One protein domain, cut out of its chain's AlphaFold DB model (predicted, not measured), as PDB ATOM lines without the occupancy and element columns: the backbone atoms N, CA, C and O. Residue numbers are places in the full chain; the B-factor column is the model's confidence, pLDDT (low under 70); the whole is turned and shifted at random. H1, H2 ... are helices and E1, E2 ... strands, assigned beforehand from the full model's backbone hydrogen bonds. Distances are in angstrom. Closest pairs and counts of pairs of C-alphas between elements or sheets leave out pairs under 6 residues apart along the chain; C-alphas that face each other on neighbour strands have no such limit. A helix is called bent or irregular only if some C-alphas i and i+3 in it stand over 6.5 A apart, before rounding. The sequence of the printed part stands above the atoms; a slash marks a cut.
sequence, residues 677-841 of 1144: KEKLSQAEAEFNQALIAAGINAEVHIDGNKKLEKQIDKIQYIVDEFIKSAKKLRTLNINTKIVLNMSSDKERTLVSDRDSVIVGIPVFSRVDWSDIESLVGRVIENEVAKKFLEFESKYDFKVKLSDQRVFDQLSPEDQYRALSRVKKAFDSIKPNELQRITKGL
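This is residues 677 to 841 of the 1144 residues of an uncharacterized protein of Patescibacteria group bacterium (UniProt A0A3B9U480). A long rod: near one end a four-stranded sheet has H1, H3 and H4 over one face and no helix over the other, and the long helix H4 runs on past the sheet as a stem. Beyond the sheet H6 packs beside H4, and H7 lies at the far end after a tight link from H6; residues 827 to 833, of which 831 to 833 belong to H7, stand free. The 165 printed residues include seven named helices and four named strands, in the order H1 E1 H2 H3 E2 E3 E4 H4 H5 H6 H7, and the class is mixed, helices and strands. The sheet is mixed, in the order E1 E2 E4 E3. The whole is loose, with a radius of gyration of the C-alphas of 19.6 A, and spans 66 by 28 by 23 A.

H1, residues 677 to 694, begins with C-alpha 677 at (121.720, 122.416, 169.029) and is 26.3 A long. E1 is residues 698 to 702, H2 706 to 709, and H3 712 to 731, 28.9 A. H3 has a kink of 33 degrees near residue 725; it is neither bent nor irregular, but only just: C-alphas 725 and 728 are 6.1 A apart. E2 is residues 737 to 743, E3 750 to 752, and E4 756 to 762. H4, residues 769 to 794, is 37.7 A long and ends with C-alpha 794 at (86.670, 100.253, 193.040). H5 is residues 804 to 808, H6 812 to 827, 22.0 A, and H7 831 to 841, with C-alpha 841 at (73.416, 90.621, 195.026).

E1 and E2 are parallel, with N 699 and O 738 2.8 A apart, within hydrogen-bond range. E2 and E4 are parallel, with N 741 and O 759 at 2.8 A. E3 and E4 form an antiparallel hairpin, with N 751 and O 758 at 2.9 A. E1, H2 H3 and E2 make a strand-helix-strand unit, two parallel neighbour strands with helices between, and its crossover is left-handed. H3 and H4 on one face of the sheet make two layers, helices over strands; H1 is on the same face, over E1. H2 only grazes the sheet with residues 707 to 709. H1 and H3 touch, closest at the C-alphas of Leu 691 and Ile 723, 6.7 A, at a shallow tilt of 23 degrees. H4 touches H3 with residues 769 to 780 alone, closest at the C-alphas of Phe 722 and Ile 772, 6.1 A, at a steep tilt of 40 degrees. H4 and H6 touch, closest at the C-alphas of Val 784 and Tyr 816, 5.2 A, at a shallow tilt of 21 degrees. H5 and H6 are close but not clearly touching, with the C-alphas of Phe 807 and Gln 815 6.6 A apart. Every O i to N i+4 pair is within hydrogen-bond range in H1, H4, H5, H6 and H7, and 13 of 16 are in H3; H2 is too short for such a pair.

The C-alphas farthest apart are those of Lys 710 and Gly 840, 66.1 A. The printed part has no cut, and no link is long. Mean pLDDT of the printed part is 77.9; 34 residues are under 70, among them 795 to 810 and 834 to 841.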
ATOM      1  N   LYS A 677     122.571 122.993 167.967       68.19
ATOM      2  CA  LYS A 677     121.720 122.416 169.029       68.19
ATOM      3  C   LYS A 677     120.697 123.423 169.557       68.19
ATOM      4  O   LYS A 677     119.585 123.041 169.915       68.19
ATOM      5  N   GLU A 678     121.069 124.699 169.572       80.56
ATOM      6  CA  GLU A 678     120.254 125.784 170.118       80.56
ATOM      7  C   GLU A 678     118.891 125.908 169.412       80.56
ATOM      8  O   GLU A 678     117.870 126.051 170.078       80.56
ATOM      9  N   LYS A 679     118.838 125.748 168.081       85.12
ATOM     10  CA  LYS A 679     117.590 125.881 167.304       85.12
ATOM     11  C   LYS A 679     116.577 124.768 167.556       85.12
ATOM     12  O   LYS A 679     115.384 125.046 167.593       85.12
ATOM     13  N   LEU A 680     117.028 123.521 167.722       87.25
ATOM     14  CA  LEU A 680     116.121 122.418 168.064       87.25
ATOM     15  C   LEU A 680     115.542 122.617 169.471       87.25
ATOM     16  O   LEU A 680     114.344 122.441 169.658       87.25
ATOM     17  N   SER A 681     116.359 123.082 170.422       90.31
ATOM     18  CA  SER A 681     115.892 123.427 171.770       90.31
ATOM     19  C   SER A 681     114.942 124.635 171.789       90.31
ATOM     20  O   SER A 681     114.013 124.651 172.593       90.31
ATOM     21  N   GLN A 682     115.152 125.632 170.922       93.00
ATOM     22  CA  GLN A 682     114.242 126.772 170.757       93.00
ATOM     23  C   GLN A 682     112.901 126.326 170.156       93.00
ATOM     24  O   GLN A 682     111.860 126.622 170.734       93.00
ATOM     25  N   ALA A 683     112.918 125.539 169.074       91.25
ATOM     26  CA  ALA A 683     111.702 124.994 168.464       91.25
ATOM     27  C   ALA A 683     110.912 124.100 169.440       91.25
ATOM     28  O   ALA A 683     109.696 124.216 169.536       91.25
ATOM     29  N   GLU A 684     111.592 123.254 170.223       95.56
ATOM     30  CA  GLU A 684     110.949 122.455 171.274       95.56
ATOM     31  C   GLU A 684     110.266 123.340 172.332       95.56
ATOM     32  O   GLU A 684     109.124 123.078 172.709       95.56
ATOM     33  N   ALA A 685     110.912 124.424 172.772       94.62
ATOM     34  CA  ALA A 685     110.309 125.380 173.702       94.62
ATOM     35  C   ALA A 685     109.092 126.111 173.095       94.62
ATOM     36  O   ALA A 685     108.075 126.258 173.772       94.62
ATOM     37  N   GLU A 686     109.159 126.516 171.823       95.44
ATOM     38  CA  GLU A 686     108.055 127.163 171.098       95.44
ATOM     39  C   GLU A 686     106.851 126.220 170.925       95.44
ATOM     40  O   GLU A 686     105.716 126.604 171.226       95.44
ATOM     41  N   PHE A 687     107.076 124.960 170.532       96.62
ATOM     42  CA  PHE A 687     106.015 123.952 170.408       96.62
ATOM     43  C   PHE A 687     105.365 123.634 171.764       96.62
ATOM     44  O   PHE A 687     104.139 123.548 171.867       96.62
ATOM     45  N   ASN A 688     106.169 123.523 172.827       95.31
ATOM     46  CA  ASN A 688     105.673 123.343 174.192       95.31
ATOM     47  C   ASN A 688     104.843 124.550 174.661       95.31
ATOM     48  O   ASN A 688     103.757 124.381 175.221       95.31
ATOM     49  N   GLN A 689     105.281 125.775 174.361       94.50
ATOM     50  CA  GLN A 689     104.515 126.985 174.658       94.50
ATOM     51  C   GLN A 689     103.189 127.041 173.874       94.50
ATOM     52  O   GLN A 689     102.176 127.470 174.430       94.50
ATOM     53  N   ALA A 690     103.153 126.557 172.627       92.50
ATOM     54  CA  ALA A 690     101.928 126.461 171.829       92.50
ATOM     55  C   ALA A 690     100.917 125.447 172.407       92.50
ATOM     56  O   ALA A 690      99.723 125.748 172.489       92.50
ATOM     57  N   LEU A 691     101.378 124.281 172.876       92.06
ATOM     58  CA  LEU A 691     100.531 123.276 173.540       92.06
ATOM     59  C   LEU A 691      99.943 123.799 174.861       92.06
ATOM     60  O   LEU A 691      98.738 123.659 175.107       92.06
ATOM     61  N   ILE A 692     100.761 124.491 175.662       91.44
ATOM     62  CA  ILE A 692     100.328 125.169 176.893       91.44
ATOM     63  C   ILE A 692      99.293 126.261 176.575       91.44
ATOM     64  O   ILE A 692      98.247 126.320 177.225       91.44
ATOM     65  N   ALA A 693      99.521 127.086 175.546       90.38
ATOM     66  CA  ALA A 693      98.584 128.131 175.122       90.38
ATOM     67  C   ALA A 693      97.246 127.566 174.602       90.38
ATOM     68  O   ALA A 693      96.185 128.146 174.844       90.38
ATOM     69  N   ALA A 694      97.266 126.399 173.950       87.56
ATOM     70  CA  ALA A 694      96.062 125.661 173.567       87.56
ATOM     71  C   ALA A 694      95.320 125.028 174.768       87.56
ATOM     72  O   ALA A 694      94.165 124.604 174.632       87.56
ATOM     73  N   GLY A 695      95.944 124.983 175.950       88.06
ATOM     74  CA  GLY A 695      95.410 124.348 177.153       88.06
ATOM     75  C   GLY A 695      95.335 122.826 177.032       88.06
ATOM     76  O   GLY A 695      94.334 122.234 177.437       88.06
ATOM     77  N   ILE A 696      96.355 122.215 176.424       88.44
ATOM     78  CA  ILE A 696      96.521 120.764 176.289       88.44
ATOM     79  C   ILE A 696      97.635 120.339 177.253       88.44
ATOM     80  O   ILE A 696      98.695 120.962 177.266       88.44
ATOM     81  N   ASN A 697      97.428 119.283 178.047       90.06
ATOM     82  CA  ASN A 697      98.502 118.716 178.871       90.06
ATOM     83  C   ASN A 697      99.410 117.830 178.003       90.06
ATOM     84  O   ASN A 697      99.282 116.606 177.993       90.06
ATOM     85  N   ALA A 698     100.270 118.458 177.207       90.56
ATOM     86  CA  ALA A 698     101.189 117.763 176.323       90.56
ATOM     87  C   ALA A 698     102.532 118.485 176.225       90.56
ATOM     88  O   ALA A 698     102.592 119.711 176.303       90.56
ATOM     89  N   GLU A 699     103.580 117.701 176.001       94.00
ATOM     90  CA  GLU A 699     104.939 118.155 175.739       94.00
ATOM     91  C   GLU A 699     105.471 117.500 174.455       94.00
ATOM     92  O   GLU A 699     105.154 116.348 174.152       94.00
ATOM     93  N   VAL A 700     106.285 118.225 173.695       95.19
ATOM     94  CA  VAL A 700     107.097 117.718 172.585       95.19
ATOM     95  C   VAL A 700     108.523 117.533 173.086       95.19
ATOM     96  O   VAL A 700     109.044 118.412 173.769       95.19
ATOM     97  N   HIS A 701     109.155 116.435 172.672       94.25
ATOM     98  CA  HIS A 701     110.605 116.264 172.710       94.25
ATOM     99  C   HIS A 701     111.119 115.982 171.303       94.25
ATOM    100  O   HIS A 701     110.576 115.115 170.613       94.25
ATOM    101  N   ILE A 702     112.163 116.689 170.873       92.00
ATOM    102  CA  ILE A 702     112.778 116.521 169.556       92.00
ATOM    103  C   ILE A 702     114.129 115.830 169.722       92.00
ATOM    104  O   ILE A 702     115.025 116.311 170.412       92.00
ATOM    105  N   ASP A 703     114.288 114.688 169.058       87.44
ATOM    106  CA  ASP A 703     115.542 113.940 169.045       87.44
ATOM    107  C   ASP A 703     116.686 114.820 168.498       87.44
ATOM    108  O   ASP A 703     116.504 115.587 167.549       87.44
ATOM    109  N   GLY A 704     117.887 114.722 169.076       83.25
ATOM    110  CA  GLY A 704     119.001 115.665 168.856       83.25
ATOM    111  C   GLY A 704     119.677 115.582 167.477       83.25
ATOM    112  O   GLY A 704     120.840 115.962 167.320       83.25
ATOM    113  N   ASN A 705     118.989 115.027 166.482       83.62
ATOM    114  CA  ASN A 705     119.523 114.658 165.183       83.62
ATOM    115  C   ASN A 705     119.483 115.830 164.187       83.62
ATOM    116  O   ASN A 705     118.415 116.330 163.835       83.62
ATOM    117  N   LYS A 706     120.638 116.190 163.607       81.50
ATOM    118  CA  LYS A 706     120.768 117.235 162.565       81.50
ATOM    119  C   LYS A 706     119.902 117.005 161.314       81.50
ATOM    120  O   LYS A 706     119.704 117.930 160.525       81.50
ATOM    121  N   LYS A 707     119.379 115.791 161.088       84.44
ATOM    122  CA  LYS A 707     118.362 115.541 160.051       84.44
ATOM    123  C   LYS A 707     117.049 116.298 160.351       84.44
ATOM    124  O   LYS A 707     116.417 116.778 159.412       84.44
ATOM    125  N   LEU A 708     116.647 116.407 161.623       83.94
ATOM    126  CA  LEU A 708     115.356 116.958 162.069       83.94
ATOM    127  C   LEU A 708     115.301 118.490 162.045       83.94
ATOM    128  O   LEU A 708     114.237 119.044 161.793       83.94
ATOM    129  N   GLU A 709     116.439 119.180 162.173       84.94
ATOM    130  CA  GLU A 709     116.520 120.643 161.995       84.94
ATOM    131  C   GLU A 709     115.990 121.075 160.612       84.94
ATOM    132  O   GLU A 709     115.349 122.109 160.456       84.94
ATOM    133  N   LYS A 710     116.177 120.228 159.590       87.88
ATOM    134  CA  LYS A 710     115.668 120.438 158.224       87.88
ATOM    135  C   LYS A 710     114.194 120.052 158.052       87.88
ATOM    136  O   LYS A 710     113.712 120.012 156.922       87.88
ATOM    137  N   GLN A 711     113.503 119.701 159.134       91.12
ATOM    138  CA  GLN A 711     112.103 119.276 159.173       91.12
ATOM    139  C   GLN A 711     111.285 120.049 160.225       91.12
ATOM    140  O   GLN A 711     110.153 119.656 160.483       91.12
ATOM    141  N   ILE A 712     111.802 121.147 160.794       91.69
ATOM    142  CA  ILE A 712     111.090 121.975 161.791       91.69
ATOM    143  C   ILE A 712     109.692 122.379 161.287       91.69
ATOM    144  O   ILE A 712     108.719 122.128 161.988       91.69
ATOM    145  N   ASP A 713     109.561 122.844 160.038       90.25
ATOM    146  CA  ASP A 713     108.270 123.176 159.400       90.25
ATOM    147  C   ASP A 713     107.260 122.006 159.423       90.25
ATOM    148  O   ASP A 713     106.050 122.196 159.528       90.25
ATOM    149  N   LYS A 714     107.762 120.768 159.327       89.19
ATOM    150  CA  LYS A 714     106.957 119.541 159.346       89.19
ATOM    151  C   LYS A 714     106.617 119.101 160.771       89.19
ATOM    152  O   LYS A 714     105.534 118.567 160.987       89.19
ATOM    153  N   ILE A 715     107.506 119.335 161.735       91.38
ATOM    154  CA  ILE A 715     107.216 119.109 163.157       91.38
ATOM    155  C   ILE A 715     106.155 120.118 163.622       91.38
ATOM    156  O   ILE A 715     105.166 119.698 164.213       91.38
ATOM    157  N   GLN A 716     106.285 121.398 163.251       93.94
ATOM    158  CA  GLN A 716     105.268 122.438 163.454       93.94
ATOM    159  C   GLN A 716     103.911 122.008 162.877       93.94
ATOM    160  O   GLN A 716     102.922 122.022 163.601       93.94
ATOM    161  N   TYR A 717     103.863 121.526 161.627       91.69
ATOM    162  CA  TYR A 717     102.633 120.984 161.032       91.69
ATOM    163  C   TYR A 717     102.012 119.851 161.871       91.69
ATOM    164  O   TYR A 717     100.825 119.900 162.185       91.69
ATOM    165  N   ILE A 718     102.804 118.857 162.292       90.62
ATOM    166  CA  ILE A 718     102.311 117.748 163.131       90.62
ATOM    167  C   ILE A 718     101.798 118.271 164.485       90.62
ATOM    168  O   ILE A 718     100.765 117.803 164.965       90.62
ATOM    169  N   VAL A 719     102.469 119.259 165.086       92.88
ATOM    170  CA  VAL A 719     102.044 119.907 166.339       92.88
ATOM    171  C   VAL A 719     100.747 120.703 166.150       92.88
ATOM    172  O   VAL A 719      99.858 120.591 166.989       92.88
ATOM    173  N   ASP A 720     100.570 121.433 165.047       92.50
ATOM    174  CA  ASP A 720      99.341 122.182 164.746       92.50
ATOM    175  C   ASP A 720      98.140 121.266 164.482       92.50
ATOM    176  O   ASP A 720      97.045 121.494 165.010       92.50
ATOM    177  N   GLU A 721      98.323 120.210 163.687       90.75
ATOM    178  CA  GLU A 721      97.276 119.212 163.457       90.75
ATOM    179  C   GLU A 721      96.951 118.426 164.741       90.75
ATOM    180  O   GLU A 721      95.778 118.143 165.019       90.75
ATOM    181  N   PHE A 722      97.947 118.165 165.598       92.00
ATOM    182  CA  PHE A 722      97.719 117.613 166.934       92.00
ATOM    183  C   PHE A 722      96.951 118.595 167.829       92.00
ATOM    184  O   PHE A 722      95.965 118.195 168.436       92.00
ATOM    185  N   ILE A 723      97.304 119.886 167.862       90.94
ATOM    186  CA  ILE A 723      96.582 120.928 168.618       90.94
ATOM    187  C   ILE A 723      95.120 121.034 168.166       90.94
ATOM    188  O   ILE A 723      94.221 121.197 168.995       90.94
ATOM    189  N   LYS A 724      94.843 120.927 166.861       89.50
ATOM    190  CA  LYS A 724      93.469 120.891 166.331       89.50
ATOM    191  C   LYS A 724      92.718 119.644 166.806       89.50
ATOM    192  O   LYS A 724      91.583 119.778 167.264       89.50
ATOM    193  N   SER A 725      93.351 118.473 166.751       84.44
ATOM    194  CA  SER A 725      92.753 117.174 167.099       84.44
ATOM    195  C   SER A 725      92.537 116.999 168.610       84.44
ATOM    196  O   SER A 725      91.458 116.608 169.060       84.44
ATOM    197  N   ALA A 726      93.525 117.379 169.422       84.69
ATOM    198  CA  ALA A 726      93.533 117.292 170.883       84.69
ATOM    199  C   ALA A 726      92.477 118.181 171.569       84.69
ATOM    200  O   ALA A 726      92.171 117.982 172.747       84.69
ATOM    201  N   LYS A 727      91.818 119.095 170.840       84.50
ATOM    202  CA  LYS A 727      90.596 119.769 171.319       84.50
ATOM    203  C   LYS A 727      89.531 118.760 171.767       84.50
ATOM    204  O   LYS A 727      88.843 119.030 172.750       84.50
ATOM    205  N   LYS A 728      89.448 117.582 171.128       80.19
ATOM    206  CA  LYS A 728      88.571 116.469 171.539       80.19
ATOM    207  C   LYS A 728      88.855 116.032 172.982       80.19
ATOM    208  O   LYS A 728      87.942 116.050 173.807       80.19
ATOM    209  N   LEU A 729      90.125 115.776 173.320       82.62
ATOM    210  CA  LEU A 729      90.587 115.401 174.670       82.62
ATOM    211  C   LEU A 729      90.144 116.417 175.731       82.62
ATOM    212  O   LEU A 729      89.626 116.043 176.786       82.62
ATOM    213  N   ARG A 730      90.264 117.714 175.415       80.12
ATOM    214  CA  ARG A 730      89.828 118.808 176.292       80.12
ATOM    215  C   ARG A 730      88.308 118.825 176.506       80.12
ATOM    216  O   ARG A 730      87.876 119.111 177.615       80.12
ATOM    217  N   THR A 731      87.486 118.453 175.516       81.25
ATOM    218  CA  THR A 731      86.026 118.287 175.730       81.25
ATOM    219  C   THR A 731      85.661 117.078 176.599       81.25
ATOM    220  O   THR A 731      84.561 117.023 177.149       81.25
ATOM    221  N   LEU A 732      86.580 116.120 176.744       77.69
ATOM    222  CA  LEU A 732      86.435 114.933 177.585       77.69
ATOM    223  C   LEU A 732      87.045 115.116 178.991       77.69
ATOM    224  O   LEU A 732      86.955 114.204 179.814       77.69
ATOM    225  N   ASN A 733      87.652 116.271 179.300       82.19
ATOM    226  CA  ASN A 733      88.472 116.476 180.504       82.19
ATOM    227  C   ASN A 733      89.504 115.343 180.710       82.19
ATOM    228  O   ASN A 733      89.666 114.834 181.821       82.19
ATOM    229  N   ILE A 734      90.155 114.903 179.627       79.69
ATOM    230  CA  ILE A 734      91.321 114.017 179.710       79.69
ATOM    231  C   ILE A 734      92.526 114.889 180.065       79.69
ATOM    232  O   ILE A 734      92.939 115.735 179.275       79.69
ATOM    233  N   ASN A 735      93.066 114.684 181.269       80.50
ATOM    234  CA  ASN A 735      94.177 115.468 181.822       80.50
ATOM    235  C   ASN A 735      95.524 114.720 181.792       80.50
ATOM    236  O   ASN A 735      96.501 115.228 182.332       80.50
ATOM    237  N   THR A 736      95.585 113.522 181.212       81.75
ATOM    238  CA  THR A 736      96.800 112.693 181.136       81.75
ATOM    239  C   THR A 736      97.860 113.369 180.268       81.75
ATOM    240  O   THR A 736      97.533 113.906 179.210       81.75
ATOM    241  N   LYS A 737      99.122 113.377 180.719       88.50
ATOM    242  CA  LYS A 737     100.216 114.080 180.033       88.50
ATOM    243  C   LYS A 737     100.602 113.346 178.748       88.50
ATOM    244  O   LYS A 737     100.924 112.165 178.802       88.50
ATOM    245  N   ILE A 738     100.611 114.013 177.600       88.56
ATOM    246  CA  ILE A 738     100.992 113.387 176.320       88.56
ATOM    247  C   ILE A 738     102.397 113.840 175.931       88.56
ATOM    248  O   ILE A 738     102.649 115.036 175.860       88.56
ATOM    249  N   VAL A 739     103.312 112.906 175.674       91.62
ATOM    250  CA  VAL A 739     104.709 113.213 175.325       91.62
ATOM    251  C   VAL A 739     104.969 112.824 173.872       91.62
ATOM    252  O   VAL A 739     105.110 111.645 173.555       91.62
ATOM    253  N   LEU A 740     105.028 113.812 172.981       91.56
ATOM    254  CA  LEU A 740     105.276 113.637 171.551       91.56
ATOM    255  C   LEU A 740     106.790 113.582 171.282       91.56
ATOM    256  O   LEU A 740     107.452 114.609 171.148       91.56
ATOM    257  N   ASN A 741     107.343 112.373 171.215       91.88
ATOM    258  CA  ASN A 741     108.756 112.096 170.960       91.88
ATOM    259  C   ASN A 741     109.024 112.062 169.442       91.88
ATOM    260  O   ASN A 741     108.841 111.043 168.769       91.88
ATOM    261  N   MET A 742     109.426 113.209 168.896       91.19
ATOM    262  CA  MET A 742     109.717 113.425 167.479       91.19
ATOM    263  C   MET A 742     111.120 112.903 167.158       91.19
ATOM    264  O   MET A 742     112.115 113.554 167.477       91.19
ATOM    265  N   SER A 743     111.217 111.738 166.514       86.44
ATOM    266  CA  SER A 743     112.502 111.086 166.225       86.44
ATOM    267  C   SER A 743     112.706 110.823 164.733       86.44
ATOM    268  O   SER A 743     111.784 110.865 163.914       86.44
ATOM    269  N   SER A 744     113.963 110.598 164.364       77.31
ATOM    270  CA  SER A 744     114.401 110.395 162.989       77.31
ATOM    271  C   SER A 744     114.308 108.944 162.525       77.31
ATOM    272  O   SER A 744     114.032 108.707 161.353       77.31
ATOM    273  N   ASP A 745     114.558 107.988 163.423       66.00
ATOM    274  CA  ASP A 745     114.853 106.596 163.058       66.00
ATOM    275  C   ASP A 745     114.073 105.569 163.929       66.00
ATOM    276  O   ASP A 745     114.408 104.388 163.937       66.00
ATOM    277  N   LYS A 746     113.031 106.005 164.665       61.47
ATOM    278  CA  LYS A 746     112.157 105.155 165.510       61.47
ATOM    279  C   LYS A 746     110.796 104.894 164.861       61.47
ATOM    280  O   LYS A 746     110.237 105.779 164.221       61.47
ATOM    281  N   GLU A 747     110.233 103.711 165.088       66.56
ATOM    282  CA  GLU A 747     108.867 103.355 164.679       66.56
ATOM    283  C   GLU A 747     107.786 104.145 165.448       66.56
ATOM    284  O   GLU A 747     108.070 104.835 166.432       66.56
ATOM    285  N   ARG A 748     106.521 104.038 165.009       70.56
ATOM    286  CA  ARG A 748     105.357 104.651 165.678       70.56
ATOM    287  C   ARG A 748     105.016 103.912 166.979       70.56
ATOM    288  O   ARG A 748     104.120 103.070 167.004       70.56
ATOM    289  N   THR A 749     105.732 104.212 168.059       74.94
ATOM    290  CA  THR A 749     105.494 103.607 169.377       74.94
ATOM    291  C   THR A 749     104.412 104.347 170.165       74.94
ATOM    292  O   THR A 749     104.336 105.574 170.144       74.94
ATOM    293  N   LEU A 750     103.591 103.600 170.903       73.12
ATOM    294  CA  LEU A 750     102.685 104.131 171.920       73.12
ATOM    295  C   LEU A 750     103.014 103.434 173.240       73.12
ATOM    296  O   LEU A 750     102.864 102.220 173.343       73.12
ATOM    297  N   VAL A 751     103.492 104.187 174.227       76.00
ATOM    298  CA  VAL A 751     103.875 103.664 175.545       76.00
ATOM    299  C   VAL A 751     103.089 104.422 176.604       76.00
ATOM    300  O   VAL A 751     103.317 105.611 176.819       76.00
ATOM    301  N   SER A 752     102.144 103.748 177.255       68.38
ATOM    302  CA  SER A 752     101.402 104.306 178.384       68.38
ATOM    303  C   SER A 752     102.088 103.981 179.711       68.38
ATOM    304  O   SER A 752     102.332 102.826 180.048       68.38
ATOM    305  N   ASP A 753     102.366 105.031 180.476       74.94
ATOM    306  CA  ASP A 753     102.612 104.976 181.914       74.94
ATOM    307  C   ASP A 753     101.351 105.480 182.651       74.94
ATOM    308  O   ASP A 753     100.392 105.954 182.033       74.94
ATOM    309  N   ARG A 754     101.319 105.381 183.982       64.69
ATOM    310  CA  ARG A 754     100.154 105.718 184.816       64.69
ATOM    311  C   ARG A 754      99.644 107.139 184.587       64.69
ATOM    312  O   ARG A 754      98.429 107.331 184.489       64.69
ATOM    313  N   ASP A 755     100.559 108.098 184.470       75.12
ATOM    314  CA  ASP A 755     100.246 109.531 184.416       75.12
ATOM    315  C   ASP A 755     100.584 110.189 183.064       75.12
ATOM    316  O   ASP A 755     100.213 111.345 182.830       75.12
ATOM    317  N   SER A 756     101.223 109.454 182.142       80.00
ATOM    318  CA  SER A 756     101.567 109.963 180.810       80.00
ATOM    319  C   SER A 756     101.486 108.931 179.686       80.00
ATOM    320  O   SER A 756     101.791 107.759 179.888       80.00
ATOM    321  N   VAL A 757     101.150 109.384 178.477       81.88
ATOM    322  CA  VAL A 757     101.191 108.595 177.239       81.88
ATOM    323  C   VAL A 757     102.299 109.138 176.342       81.88
ATOM    324  O   VAL A 757     102.210 110.259 175.841       81.88
ATOM    325  N   ILE A 758     103.346 108.344 176.139       84.31
ATOM    326  CA  ILE A 758     104.474 108.669 175.265       84.31
ATOM    327  C   ILE A 758     104.167 108.160 173.854       84.31
ATOM    328  O   ILE A 758     103.764 107.011 173.666       84.31
ATOM    329  N   VAL A 759     104.385 109.018 172.862       82.62
ATOM    330  CA  VAL A 759     104.160 108.754 171.441       82.62
ATOM    331  C   VAL A 759     105.468 108.934 170.678       82.62
ATOM    332  O   VAL A 759     105.984 110.046 170.608       82.62
ATOM    333  N   GLY A 760     105.983 107.880 170.052       86.06
ATOM    334  CA  GLY A 760     107.038 107.989 169.046       86.06
ATOM    335  C   GLY A 760     106.467 108.419 167.695       86.06
ATOM    336  O   GLY A 760     105.589 107.746 167.154       86.06
ATOM    337  N   ILE A 761     106.968 109.520 167.126       85.12
ATOM    338  CA  ILE A 761     106.573 110.001 165.792       85.12
ATOM    339  C   ILE A 761     107.803 110.026 164.861       85.12
ATOM    340  O   ILE A 761     108.677 110.880 165.037       85.12
ATOM    341  N   PRO A 762     107.884 109.134 163.848       84.19
ATOM    342  CA  PRO A 762     108.922 109.185 162.820       84.19
ATOM    343  C   PRO A 762     108.705 110.366 161.873       84.19
ATOM    344  O   PRO A 762     107.922 110.288 160.922       84.19
ATOM    345  N   VAL A 763     109.458 111.448 162.073       82.44
ATOM    346  CA  VAL A 763     109.311 112.699 161.303       82.44
ATOM    347  C   VAL A 763     109.625 112.513 159.809       82.44
ATOM    348  O   VAL A 763     109.152 113.289 158.981       82.44
ATOM    349  N   PHE A 764     110.363 111.468 159.413       76.50
ATOM    350  CA  PHE A 764     110.634 111.162 157.998       76.50
ATOM    351  C   PHE A 764     109.529 110.365 157.293       76.50
ATOM    352  O   PHE A 764     109.449 110.420 156.065       76.50
ATOM    353  N   SER A 765     108.634 109.702 158.034       72.62
ATOM    354  CA  SER A 765     107.442 109.065 157.454       72.62
ATOM    355  C   SER A 765     106.480 110.115 156.879       72.62
ATOM    356  O   SER A 765     106.569 111.299 157.219       72.62
ATOM    357  N   ARG A 766     105.540 109.724 156.009       74.50
ATOM    358  CA  ARG A 766     104.337 110.554 155.842       74.50
ATOM    359  C   ARG A 766     103.519 110.433 157.128       74.50
ATOM    360  O   ARG A 766     103.388 109.340 157.676       74.50
ATOM    361  N   VAL A 767     103.078 111.579 157.627       74.00
ATOM    362  CA  VAL A 767     102.204 111.704 158.791       74.00
ATOM    363  C   VAL A 767     101.074 112.587 158.304       74.00
ATOM    364  O   VAL A 767     101.236 113.805 158.212       74.00
ATOM    365  N   ASP A 768      99.993 111.946 157.886       80.06
ATOM    366  CA  ASP A 768      98.831 112.617 157.318       80.06
ATOM    367  C   ASP A 768      97.792 112.847 158.435       80.06
ATOM    368  O   ASP A 768      97.875 112.263 159.517       80.06
ATOM    369  N   TRP A 769      96.803 113.717 158.212       74.88
ATOM    370  CA  TRP A 769      95.823 114.114 159.243       74.88
ATOM    371  C   TRP A 769      95.141 112.918 159.947       74.88
ATOM    372  O   TRP A 769      94.963 112.929 161.166       74.88
ATOM    373  N   SER A 770      94.838 111.849 159.203       77.00
ATOM    374  CA  SER A 770      94.255 110.604 159.725       77.00
ATOM    375  C   SER A 770      95.141 109.884 160.747       77.00
ATOM    376  O   SER A 770      94.616 109.274 161.677       77.00
ATOM    377  N   ASP A 771      96.468 109.982 160.630       77.50
ATOM    378  CA  ASP A 771      97.400 109.408 161.607       77.50
ATOM    379  C   ASP A 771      97.297 110.122 162.957       77.50
ATOM    380  O   ASP A 771      97.367 109.497 164.015       77.50
ATOM    381  N   ILE A 772      97.103 111.441 162.915       79.81
ATOM    382  CA  ILE A 772      97.039 112.313 164.089       79.81
ATOM    383  C   ILE A 772      95.663 112.203 164.766       79.81
ATOM    384  O   ILE A 772      95.583 112.181 165.996       79.81
ATOM    385  N   GLU A 773      94.581 112.032 163.999       78.06
ATOM    386  CA  GLU A 773      93.280 111.675 164.575       78.06
ATOM    387  C   GLU A 773      93.266 110.255 165.158       78.06
ATOM    388  O   GLU A 773      92.736 110.074 166.255       78.06
ATOM    389  N   SER A 774      93.894 109.270 164.501       79.81
ATOM    390  CA  SER A 774      94.058 107.915 165.054       79.81
ATOM    391  C   SER A 774      94.867 107.937 166.353       79.81
ATOM    392  O   SER A 774      94.494 107.282 167.326       79.81
ATOM    393  N   LEU A 775      95.920 108.756 166.420       79.06
ATOM    394  CA  LEU A 775      96.711 108.951 167.632       79.06
ATOM    395  C   LEU A 775      95.862 109.476 168.798       79.06
ATOM    396  O   LEU A 775      95.914 108.929 169.900       79.06
ATOM    397  N   VAL A 776      95.056 110.515 168.558       81.38
ATOM    398  CA  VAL A 776      94.146 111.066 169.573       81.38
ATOM    399  C   VAL A 776      93.062 110.050 169.958       81.38
ATOM    400  O   VAL A 776      92.718 109.967 171.135       81.38
ATOM    401  N   GLY A 777      92.588 109.226 169.015       80.50
ATOM    402  CA  GLY A 777      91.714 108.077 169.285       80.50
ATOM    403  C   GLY A 777      92.335 107.090 170.279       80.50
ATOM    404  O   GLY A 777      91.762 106.861 171.341       80.50
ATOM    405  N   ARG A 778      93.560 106.621 170.012       80.50
ATOM    406  CA  ARG A 778      94.297 105.685 170.884       80.50
ATOM    407  C   ARG A 778      94.566 106.235 172.288       80.50
ATOM    408  O   ARG A 778      94.543 105.486 173.263       80.50
ATOM    409  N   VAL A 779      94.783 107.547 172.425       78.44
ATOM    410  CA  VAL A 779      94.878 108.201 173.745       78.44
ATOM    411  C   VAL A 779      93.546 108.122 174.503       78.44
ATOM    412  O   VAL A 779      93.544 107.861 175.706       78.44
ATOM    413  N   ILE A 780      92.411 108.303 173.816       79.88
ATOM    414  CA  ILE A 780      91.074 108.170 174.416       79.88
ATOM    415  C   ILE A 780      90.793 106.707 174.781       79.88
ATOM    416  O   ILE A 780      90.320 106.454 175.883       79.88
ATOM    417  N   GLU A 781      91.125 105.748 173.914       78.44
ATOM    418  CA  GLU A 781      90.977 104.301 174.154       78.44
ATOM    419  C   GLU A 781      91.772 103.833 175.384       78.44
ATOM    420  O   GLU A 781      91.236 103.141 176.250       78.44
ATOM    421  N   ASN A 782      93.024 104.282 175.532       79.75
ATOM    422  CA  ASN A 782      93.838 104.000 176.717       79.75
ATOM    423  C   ASN A 782      93.211 104.584 178.004       79.75
ATOM    424  O   ASN A 782      93.219 103.939 179.052       79.75
ATOM    425  N   GLU A 783      92.598 105.770 177.934       80.06
ATOM    426  CA  GLU A 783      91.866 106.367 179.061       80.06
ATOM    427  C   GLU A 783      90.489 105.722 179.321       80.06
ATOM    428  O   GLU A 783      90.042 105.679 180.469       80.06
ATOM    429  N   VAL A 784      89.829 105.157 178.301       75.81
ATOM    430  CA  VAL A 784      88.660 104.271 178.460       75.81
ATOM    431  C   VAL A 784      89.070 103.028 179.246       75.81
ATOM    432  O   VAL A 784      88.460 102.741 180.277       75.81
ATOM    433  N   ALA A 785      90.134 102.341 178.819       76.25
ATOM    434  CA  ALA A 785      90.647 101.143 179.477       76.25
ATOM    435  C   ALA A 785      91.076 101.425 180.927       76.25
ATOM    436  O   ALA A 785      90.645 100.731 181.849       76.25
ATOM    437  N   LYS A 786      91.838 102.502 181.162       78.56
ATOM    438  CA  LYS A 786      92.235 102.947 182.508       78.56
ATOM    439  C   LYS A 786      91.025 103.230 183.400       78.56
ATOM    440  O   LYS A 786      90.978 102.746 184.528       78.56
ATOM    441  N   LYS A 787      90.004 103.942 182.904       74.31
ATOM    442  CA  LYS A 787      88.765 104.189 183.665       74.31
ATOM    443  C   LYS A 787      87.932 102.936 183.907       74.31
ATOM    444  O   LYS A 787      87.254 102.873 184.932       74.31
ATOM    445  N   PHE A 788      87.957 101.968 182.995       72.06
ATOM    446  CA  PHE A 788      87.294 100.681 183.184       72.06
ATOM    447  C   PHE A 788      87.974  99.887 184.307       72.06
ATOM    448  O   PHE A 788      87.305  99.465 185.249       72.06
ATOM    449  N   LEU A 789      89.308  99.804 184.284       74.12
ATOM    450  CA  LEU A 789      90.110  99.173 185.337       74.12
ATOM    451  C   LEU A 789      89.950  99.878 186.695       74.12
ATOM    452  O   LEU A 789      89.759  99.201 187.702       74.12
ATOM    453  N   GLU A 790      89.939 101.217 186.739       75.75
ATOM    454  CA  GLU A 790      89.607 101.975 187.959       75.75
ATOM    455  C   GLU A 790      88.205 101.640 188.493       75.75
ATOM    456  O   GLU A 790      87.992 101.600 189.709       75.75
ATOM    457  N   PHE A 791      87.228 101.453 187.599       70.31
ATOM    458  CA  PHE A 791      85.858 101.124 187.979       70.31
ATOM    459  C   PHE A 791      85.791  99.709 188.567       70.31
ATOM    460  O   PHE A 791      85.292  99.549 189.682       70.31
ATOM    461  N   GLU A 792      86.348  98.703 187.886       71.44
ATOM    462  CA  GLU A 792      86.408  97.328 188.403       71.44
ATOM    463  C   GLU A 792      87.223  97.223 189.702       71.44
ATOM    464  O   GLU A 792      86.827  96.499 190.612       71.44
ATOM    465  N   SER A 793      88.316  97.981 189.858       73.00
ATOM    466  CA  SER A 793      89.102  97.964 191.101       73.00
ATOM    467  C   SER A 793      88.380  98.613 192.286       73.00
ATOM    468  O   SER A 793      88.692  98.320 193.439       73.00
ATOM    469  N   LYS A 794      87.438  99.528 192.017       74.25
ATOM    470  CA  LYS A 794      86.670 100.253 193.040       74.25
ATOM    471  C   LYS A 794      85.370  99.545 193.428       74.25
ATOM    472  O   LYS A 794      84.894  99.728 194.551       74.25
ATOM    473  N   TYR A 795      84.786  98.763 192.522       68.06
ATOM    474  CA  TYR A 795      83.471  98.155 192.696       68.06
ATOM    475  C   TYR A 795      83.550  96.625 192.685       68.06
ATOM    476  O   TYR A 795      83.865  96.003 191.681       68.06
ATOM    477  N   ASP A 796      83.214  96.025 193.832       53.25
ATOM    478  CA  ASP A 796      83.350  94.598 194.188       53.25
ATOM    479  C   ASP A 796      82.328  93.665 193.475       53.25
ATOM    480  O   ASP A 796      81.739  92.752 194.063       53.25
ATOM    481  N   PHE A 797      82.069  93.945 192.194       56.06
ATOM    482  CA  PHE A 797      81.275  93.164 191.248       56.06
ATOM    483  C   PHE A 797      81.782  93.429 189.819       56.06
ATOM    484  O   PHE A 797      81.840  94.574 189.376       56.06
ATOM    485  N   LYS A 798      82.112  92.370 189.067       51.69
ATOM    486  CA  LYS A 798      82.496  92.503 187.651       51.69
ATOM    487  C   LYS A 798      81.310  93.006 186.834       51.69
ATOM    488  O   LYS A 798      80.281  92.327 186.768       51.69
ATOM    489  N   VAL A 799      81.456  94.156 186.179       47.34
ATOM    490  CA  VAL A 799      80.462  94.637 185.215       47.34
ATOM    491  C   VAL A 799      80.685  93.905 183.902       47.34
ATOM    492  O   VAL A 799      81.417  94.360 183.029       47.34
ATOM    493  N   LYS A 800      79.987  92.778 183.733       44.22
ATOM    494  CA  LYS A 800      79.660  92.319 182.384       44.22
ATOM    495  C   LYS A 800      78.780  93.388 181.740       44.22
ATOM    496  O   LYS A 800      77.608  93.521 182.088       44.22
ATOM    497  N   LEU A 801      79.348  94.147 180.806       49.12
ATOM    498  CA  LEU A 801      78.563  94.880 179.820       49.12
ATOM    499  C   LEU A 801      77.784  93.821 179.030       49.12
ATOM    500  O   LEU A 801      78.378  93.053 178.278       49.12
ATOM    501  N   SER A 802      76.471  93.730 179.265       40.25
ATOM    502  CA  SER A 802      75.623  92.626 178.774       40.25
ATOM    503  C   SER A 802      75.530  92.545 177.248       40.25
ATOM    504  O   SER A 802      75.038  91.563 176.710       40.25
ATOM    505  N   ASP A 803      75.999  93.579 176.555       47.09
ATOM    506  CA  ASP A 803      76.198  93.592 175.115       47.09
ATOM    507  C   ASP A 803      77.481  94.378 174.806       47.09
ATOM    508  O   ASP A 803      77.455  95.562 174.460       47.09
ATOM    509  N   GLN A 804      78.633  93.736 175.036       51.00
ATOM    510  CA  GLN A 804      79.942  94.353 174.806       51.00
ATOM    511  C   GLN A 804      80.104  94.789 173.338       51.00
ATOM    512  O   GLN A 804      80.609  95.877 173.092       51.00
ATOM    513  N   ARG A 805      79.520  94.051 172.380       49.81
ATOM    514  CA  ARG A 805      79.482  94.427 170.954       49.81
ATOM    515  C   ARG A 805      78.849  95.807 170.736       49.81
ATOM    516  O   ARG A 805      79.342  96.581 169.925       49.81
ATOM    517  N   VAL A 806      77.787  96.145 171.475       52.53
ATOM    518  CA  VAL A 806      77.129  97.465 171.409       52.53
ATOM    519  C   VAL A 806      77.911  98.565 172.140       52.53
ATOM    520  O   VAL A 806      77.726  99.739 171.826       52.53
ATOM    521  N   PHE A 807      78.791  98.225 173.086       56.41
ATOM    522  CA  PHE A 807      79.733  99.188 173.672       56.41
ATOM    523  C   PHE A 807      80.913  99.456 172.730       56.41
ATOM    524  O   PHE A 807      81.238 100.614 172.485       56.41
ATOM    525  N   ASP A 808      81.481  98.406 172.140       64.50
ATOM    526  CA  ASP A 808      82.606  98.479 171.202       64.50
ATOM    527  C   ASP A 808      82.206  99.190 169.886       64.50
ATOM    528  O   ASP A 808      83.027  99.852 169.260       64.50
ATOM    529  N   GLN A 809      80.919  99.143 169.508       67.62
ATOM    530  CA  GLN A 809      80.322  99.939 168.421       67.62
ATOM    531  C   GLN A 809      80.190 101.448 168.720       67.62
ATOM    532  O   GLN A 809      79.871 102.221 167.813       67.62
ATOM    533  N   LEU A 810      80.382 101.899 169.965       63.88
ATOM    534  CA  LEU A 810      80.430 103.330 170.280       63.88
ATOM    535  C   LEU A 810      81.813 103.897 169.951       63.88
ATOM    536  O   LEU A 810      82.827 103.236 170.152       63.88
ATOM    537  N   SER A 811      81.860 105.170 169.547       76.56
ATOM    538  CA  SER A 811      83.131 105.895 169.431       76.56
ATOM    539  C   SER A 811      83.887 105.887 170.774       76.56
ATOM    540  O   SER A 811      83.233 105.945 171.823       76.56
ATOM    541  N   PRO A 812      85.235 105.905 170.797       74.19
ATOM    542  CA  PRO A 812      85.991 106.011 172.048       74.19
ATOM    543  C   PRO A 812      85.582 107.217 172.913       74.19
ATOM    544  O   PRO A 812      85.564 107.126 174.141       74.19
ATOM    545  N   GLU A 813      85.163 108.333 172.296       74.56
ATOM    546  CA  GLU A 813      84.603 109.478 173.027       74.56
ATOM    547  C   GLU A 813      83.324 109.108 173.792       74.56
ATOM    548  O   GLU A 813      83.138 109.510 174.943       74.56
ATOM    549  N   ASP A 814      82.424 108.351 173.162       76.94
ATOM    550  CA  ASP A 814      81.126 107.990 173.725       76.94
ATOM    551  C   ASP A 814      81.215 106.809 174.696       76.94
ATOM    552  O   ASP A 814      80.523 106.830 175.717       76.94
ATOM    553  N   GLN A 815      82.142 105.871 174.476       73.44
ATOM    554  CA  GLN A 815      82.580 104.887 175.474       73.44
ATOM    555  C   GLN A 815      83.068 105.596 176.752       73.44
ATOM    556  O   GLN A 815      82.556 105.357 177.851       73.44
ATOM    557  N   TYR A 816      83.992 106.554 176.612       76.75
ATOM    558  CA  TYR A 816      84.532 107.340 177.724       76.75
ATOM    559  C   TYR A 816      83.445 108.164 178.438       76.75
ATOM    560  O   TYR A 816      83.411 108.232 179.676       76.75
ATOM    561  N   ARG A 817      82.523 108.785 177.684       75.75
ATOM    562  CA  ARG A 817      81.363 109.515 178.232       75.75
ATOM    563  C   ARG A 817      80.409 108.577 178.973       75.75
ATOM    564  O   ARG A 817      79.925 108.954 180.041       75.75
ATOM    565  N   ALA A 818      80.149 107.377 178.452       71.12
ATOM    566  CA  ALA A 818      79.297 106.376 179.086       71.12
ATOM    567  C   ALA A 818      79.894 105.906 180.421       71.12
ATOM    568  O   ALA A 818      79.243 106.064 181.457       71.12
ATOM    569  N   LEU A 819      81.154 105.455 180.437       70.69
ATOM    570  CA  LEU A 819      81.843 105.055 181.672       70.69
ATOM    571  C   LEU A 819      81.918 106.200 182.688       70.69
ATOM    572  O   LEU A 819      81.663 105.995 183.872       70.69
ATOM    573  N   SER A 820      82.179 107.434 182.240       73.50
ATOM    574  CA  SER A 820      82.214 108.603 183.131       73.50
ATOM    575  C   SER A 820      80.842 108.927 183.748       73.50
ATOM    576  O   SER A 820      80.780 109.365 184.899       73.50
ATOM    577  N   ARG A 821      79.732 108.680 183.033       74.31
ATOM    578  CA  ARG A 821      78.365 108.785 183.581       74.31
ATOM    579  C   ARG A 821      78.073 107.665 184.580       74.31
ATOM    580  O   ARG A 821      77.554 107.955 185.655       74.31
ATOM    581  N   VAL A 822      78.439 106.419 184.263       67.69
ATOM    582  CA  VAL A 822      78.247 105.252 185.144       67.69
ATOM    583  C   VAL A 822      79.047 105.411 186.442       67.69
ATOM    584  O   VAL A 822      78.467 105.320 187.522       67.69
ATOM    585  N   LYS A 823      80.338 105.762 186.359       72.44
ATOM    586  CA  LYS A 823      81.195 106.062 187.519       72.44
ATOM    587  C   LYS A 823      80.570 107.141 188.408       72.44
ATOM    588  O   LYS A 823      80.390 106.912 189.598       72.44
ATOM    589  N   LYS A 824      80.118 108.260 187.825       76.12
ATOM    590  CA  LYS A 824      79.439 109.342 188.563       76.12
ATOM    591  C   LYS A 824      78.113 108.908 189.205       76.12
ATOM    592  O   LYS A 824      77.777 109.404 190.279       76.12
ATOM    593  N   ALA A 825      77.355 108.010 188.574       69.56
ATOM    594  CA  ALA A 825      76.124 107.474 189.151       69.56
ATOM    595  C   ALA A 825      76.424 106.607 190.386       69.56
ATOM    596  O   ALA A 825      75.848 106.847 191.447       69.56
ATOM    597  N   PHE A 826      77.378 105.675 190.292       68.88
ATOM    598  CA  PHE A 826      77.787 104.847 191.432       68.88
ATOM    599  C   PHE A 826      78.472 105.652 192.548       68.88
ATOM    600  O   PHE A 826      78.191 105.409 193.719       68.88
ATOM    601  N   ASP A 827      79.285 106.657 192.209       74.81
ATOM    602  CA  ASP A 827      79.881 107.613 193.160       74.81
ATOM    603  C   ASP A 827      78.829 108.429 193.940       74.81
ATOM    604  O   ASP A 827      79.139 108.973 195.000       74.81
ATOM    605  N   SER A 828      77.588 108.524 193.443       73.94
ATOM    606  CA  SER A 828      76.491 109.231 194.124       73.94
ATOM    607  C   SER A 828      75.690 108.362 195.107       73.94
ATOM    608  O   SER A 828      74.932 108.896 195.920       73.94
ATOM    609  N   ILE A 829      75.856 107.034 195.068       72.00
ATOM    610  CA  ILE A 829      75.205 106.096 195.995       72.00
ATOM    611  C   ILE A 829      75.959 106.123 197.331       72.00
ATOM    612  O   ILE A 829      77.181 105.984 197.366       72.00
ATOM    613  N   LYS A 830      75.251 106.258 198.463       78.38
ATOM    614  CA  LYS A 830      75.925 106.273 199.772       78.38
ATOM    615  C   LYS A 830      76.601 104.919 200.028       78.38
ATOM    616  O   LYS A 830      75.966 103.894 199.770       78.38
ATOM    617  N   PRO A 831      77.803 104.860 200.635       72.50
ATOM    618  CA  PRO A 831      78.511 103.596 200.870       72.50
ATOM    619  C   PRO A 831      77.665 102.518 201.568       72.50
ATOM    620  O   PRO A 831      77.703 101.355 201.180       72.50
ATOM    621  N   ASN A 832      76.821 102.908 202.528       67.81
ATOM    622  CA  ASN A 832      75.936 101.994 203.261       67.81
ATOM    623  C   ASN A 832      74.755 101.473 202.413       67.81
ATOM    624  O   ASN A 832      74.205 100.411 202.700       67.81
ATOM    625  N   GLU A 833      74.329 102.225 201.395       70.44
ATOM    626  CA  GLU A 833      73.294 101.823 200.434       70.44
ATOM    627  C   GLU A 833      73.914 100.906 199.368       70.44
ATOM    628  O   GLU A 833      73.378  99.831 199.104       70.44
ATOM    629  N   LEU A 834      75.105 101.253 198.867       65.00
ATOM    630  CA  LEU A 834      75.890 100.419 197.956       65.00
ATOM    631  C   LEU A 834      76.237  99.061 198.589       65.00
ATOM    632  O   LEU A 834      75.940  98.028 198.000       65.00
ATOM    633  N   GLN A 835      76.751  99.035 199.824       67.00
ATOM    634  CA  GLN A 835      77.010  97.790 200.559       67.00
ATOM    635  C   GLN A 835      75.750  96.933 200.739       67.00
ATOM    636  O   GLN A 835      75.841  95.709 200.699       67.00
ATOM    637  N   ARG A 836      74.566  97.540 200.919       66.75
ATOM    638  CA  ARG A 836      73.296  96.795 200.975       66.75
ATOM    639  C   ARG A 836      72.931  96.188 199.620       66.75
ATOM    640  O   ARG A 836      72.486  95.046 199.597       66.75
ATOM    641  N   ILE A 837      73.155  96.908 198.520       62.41
ATOM    642  CA  ILE A 837      72.950  96.401 197.155       62.41
ATOM    643  C   ILE A 837      73.923  95.248 196.872       62.41
ATOM    644  O   ILE A 837      73.477  94.147 196.564       62.41
ATOM    645  N   THR A 838      75.231  95.439 197.076       58.16
ATOM    646  CA  THR A 838      76.252  94.395 196.869       58.16
ATOM    647  C   THR A 838      76.013  93.174 197.760       58.16
ATOM    648  O   THR A 838      76.132  92.048 197.288       58.16
ATOM    649  N   LYS A 839      75.620  93.359 199.029       62.78
ATOM    650  CA  LYS A 839      75.303  92.244 199.938       62.78
ATOM    651  C   LYS A 839      73.990  91.538 199.581       62.78
ATOM    652  O   LYS A 839      73.884  90.342 199.822       62.78
ATOM    653  N   GLY A 840      73.026  92.242 198.986       57.00
ATOM    654  CA  GLY A 840      71.834  91.639 198.386       57.00
ATOM    655  C   GLY A 840      72.187  90.789 197.164       57.00
ATOM    656  O   GLY A 840      71.852  89.614 197.121       57.00
ATOM    657  N   LEU A 841      72.956  91.339 196.220       51.50
ATOM    658  CA  LEU A 841      73.416  90.621 195.026       51.50
ATOM    659  C   LEU A 841      74.276  89.393 195.378       51.50
ATOM    660  O   LEU A 841      74.053  88.324 194.825       51.50
TER     661      LEU A 841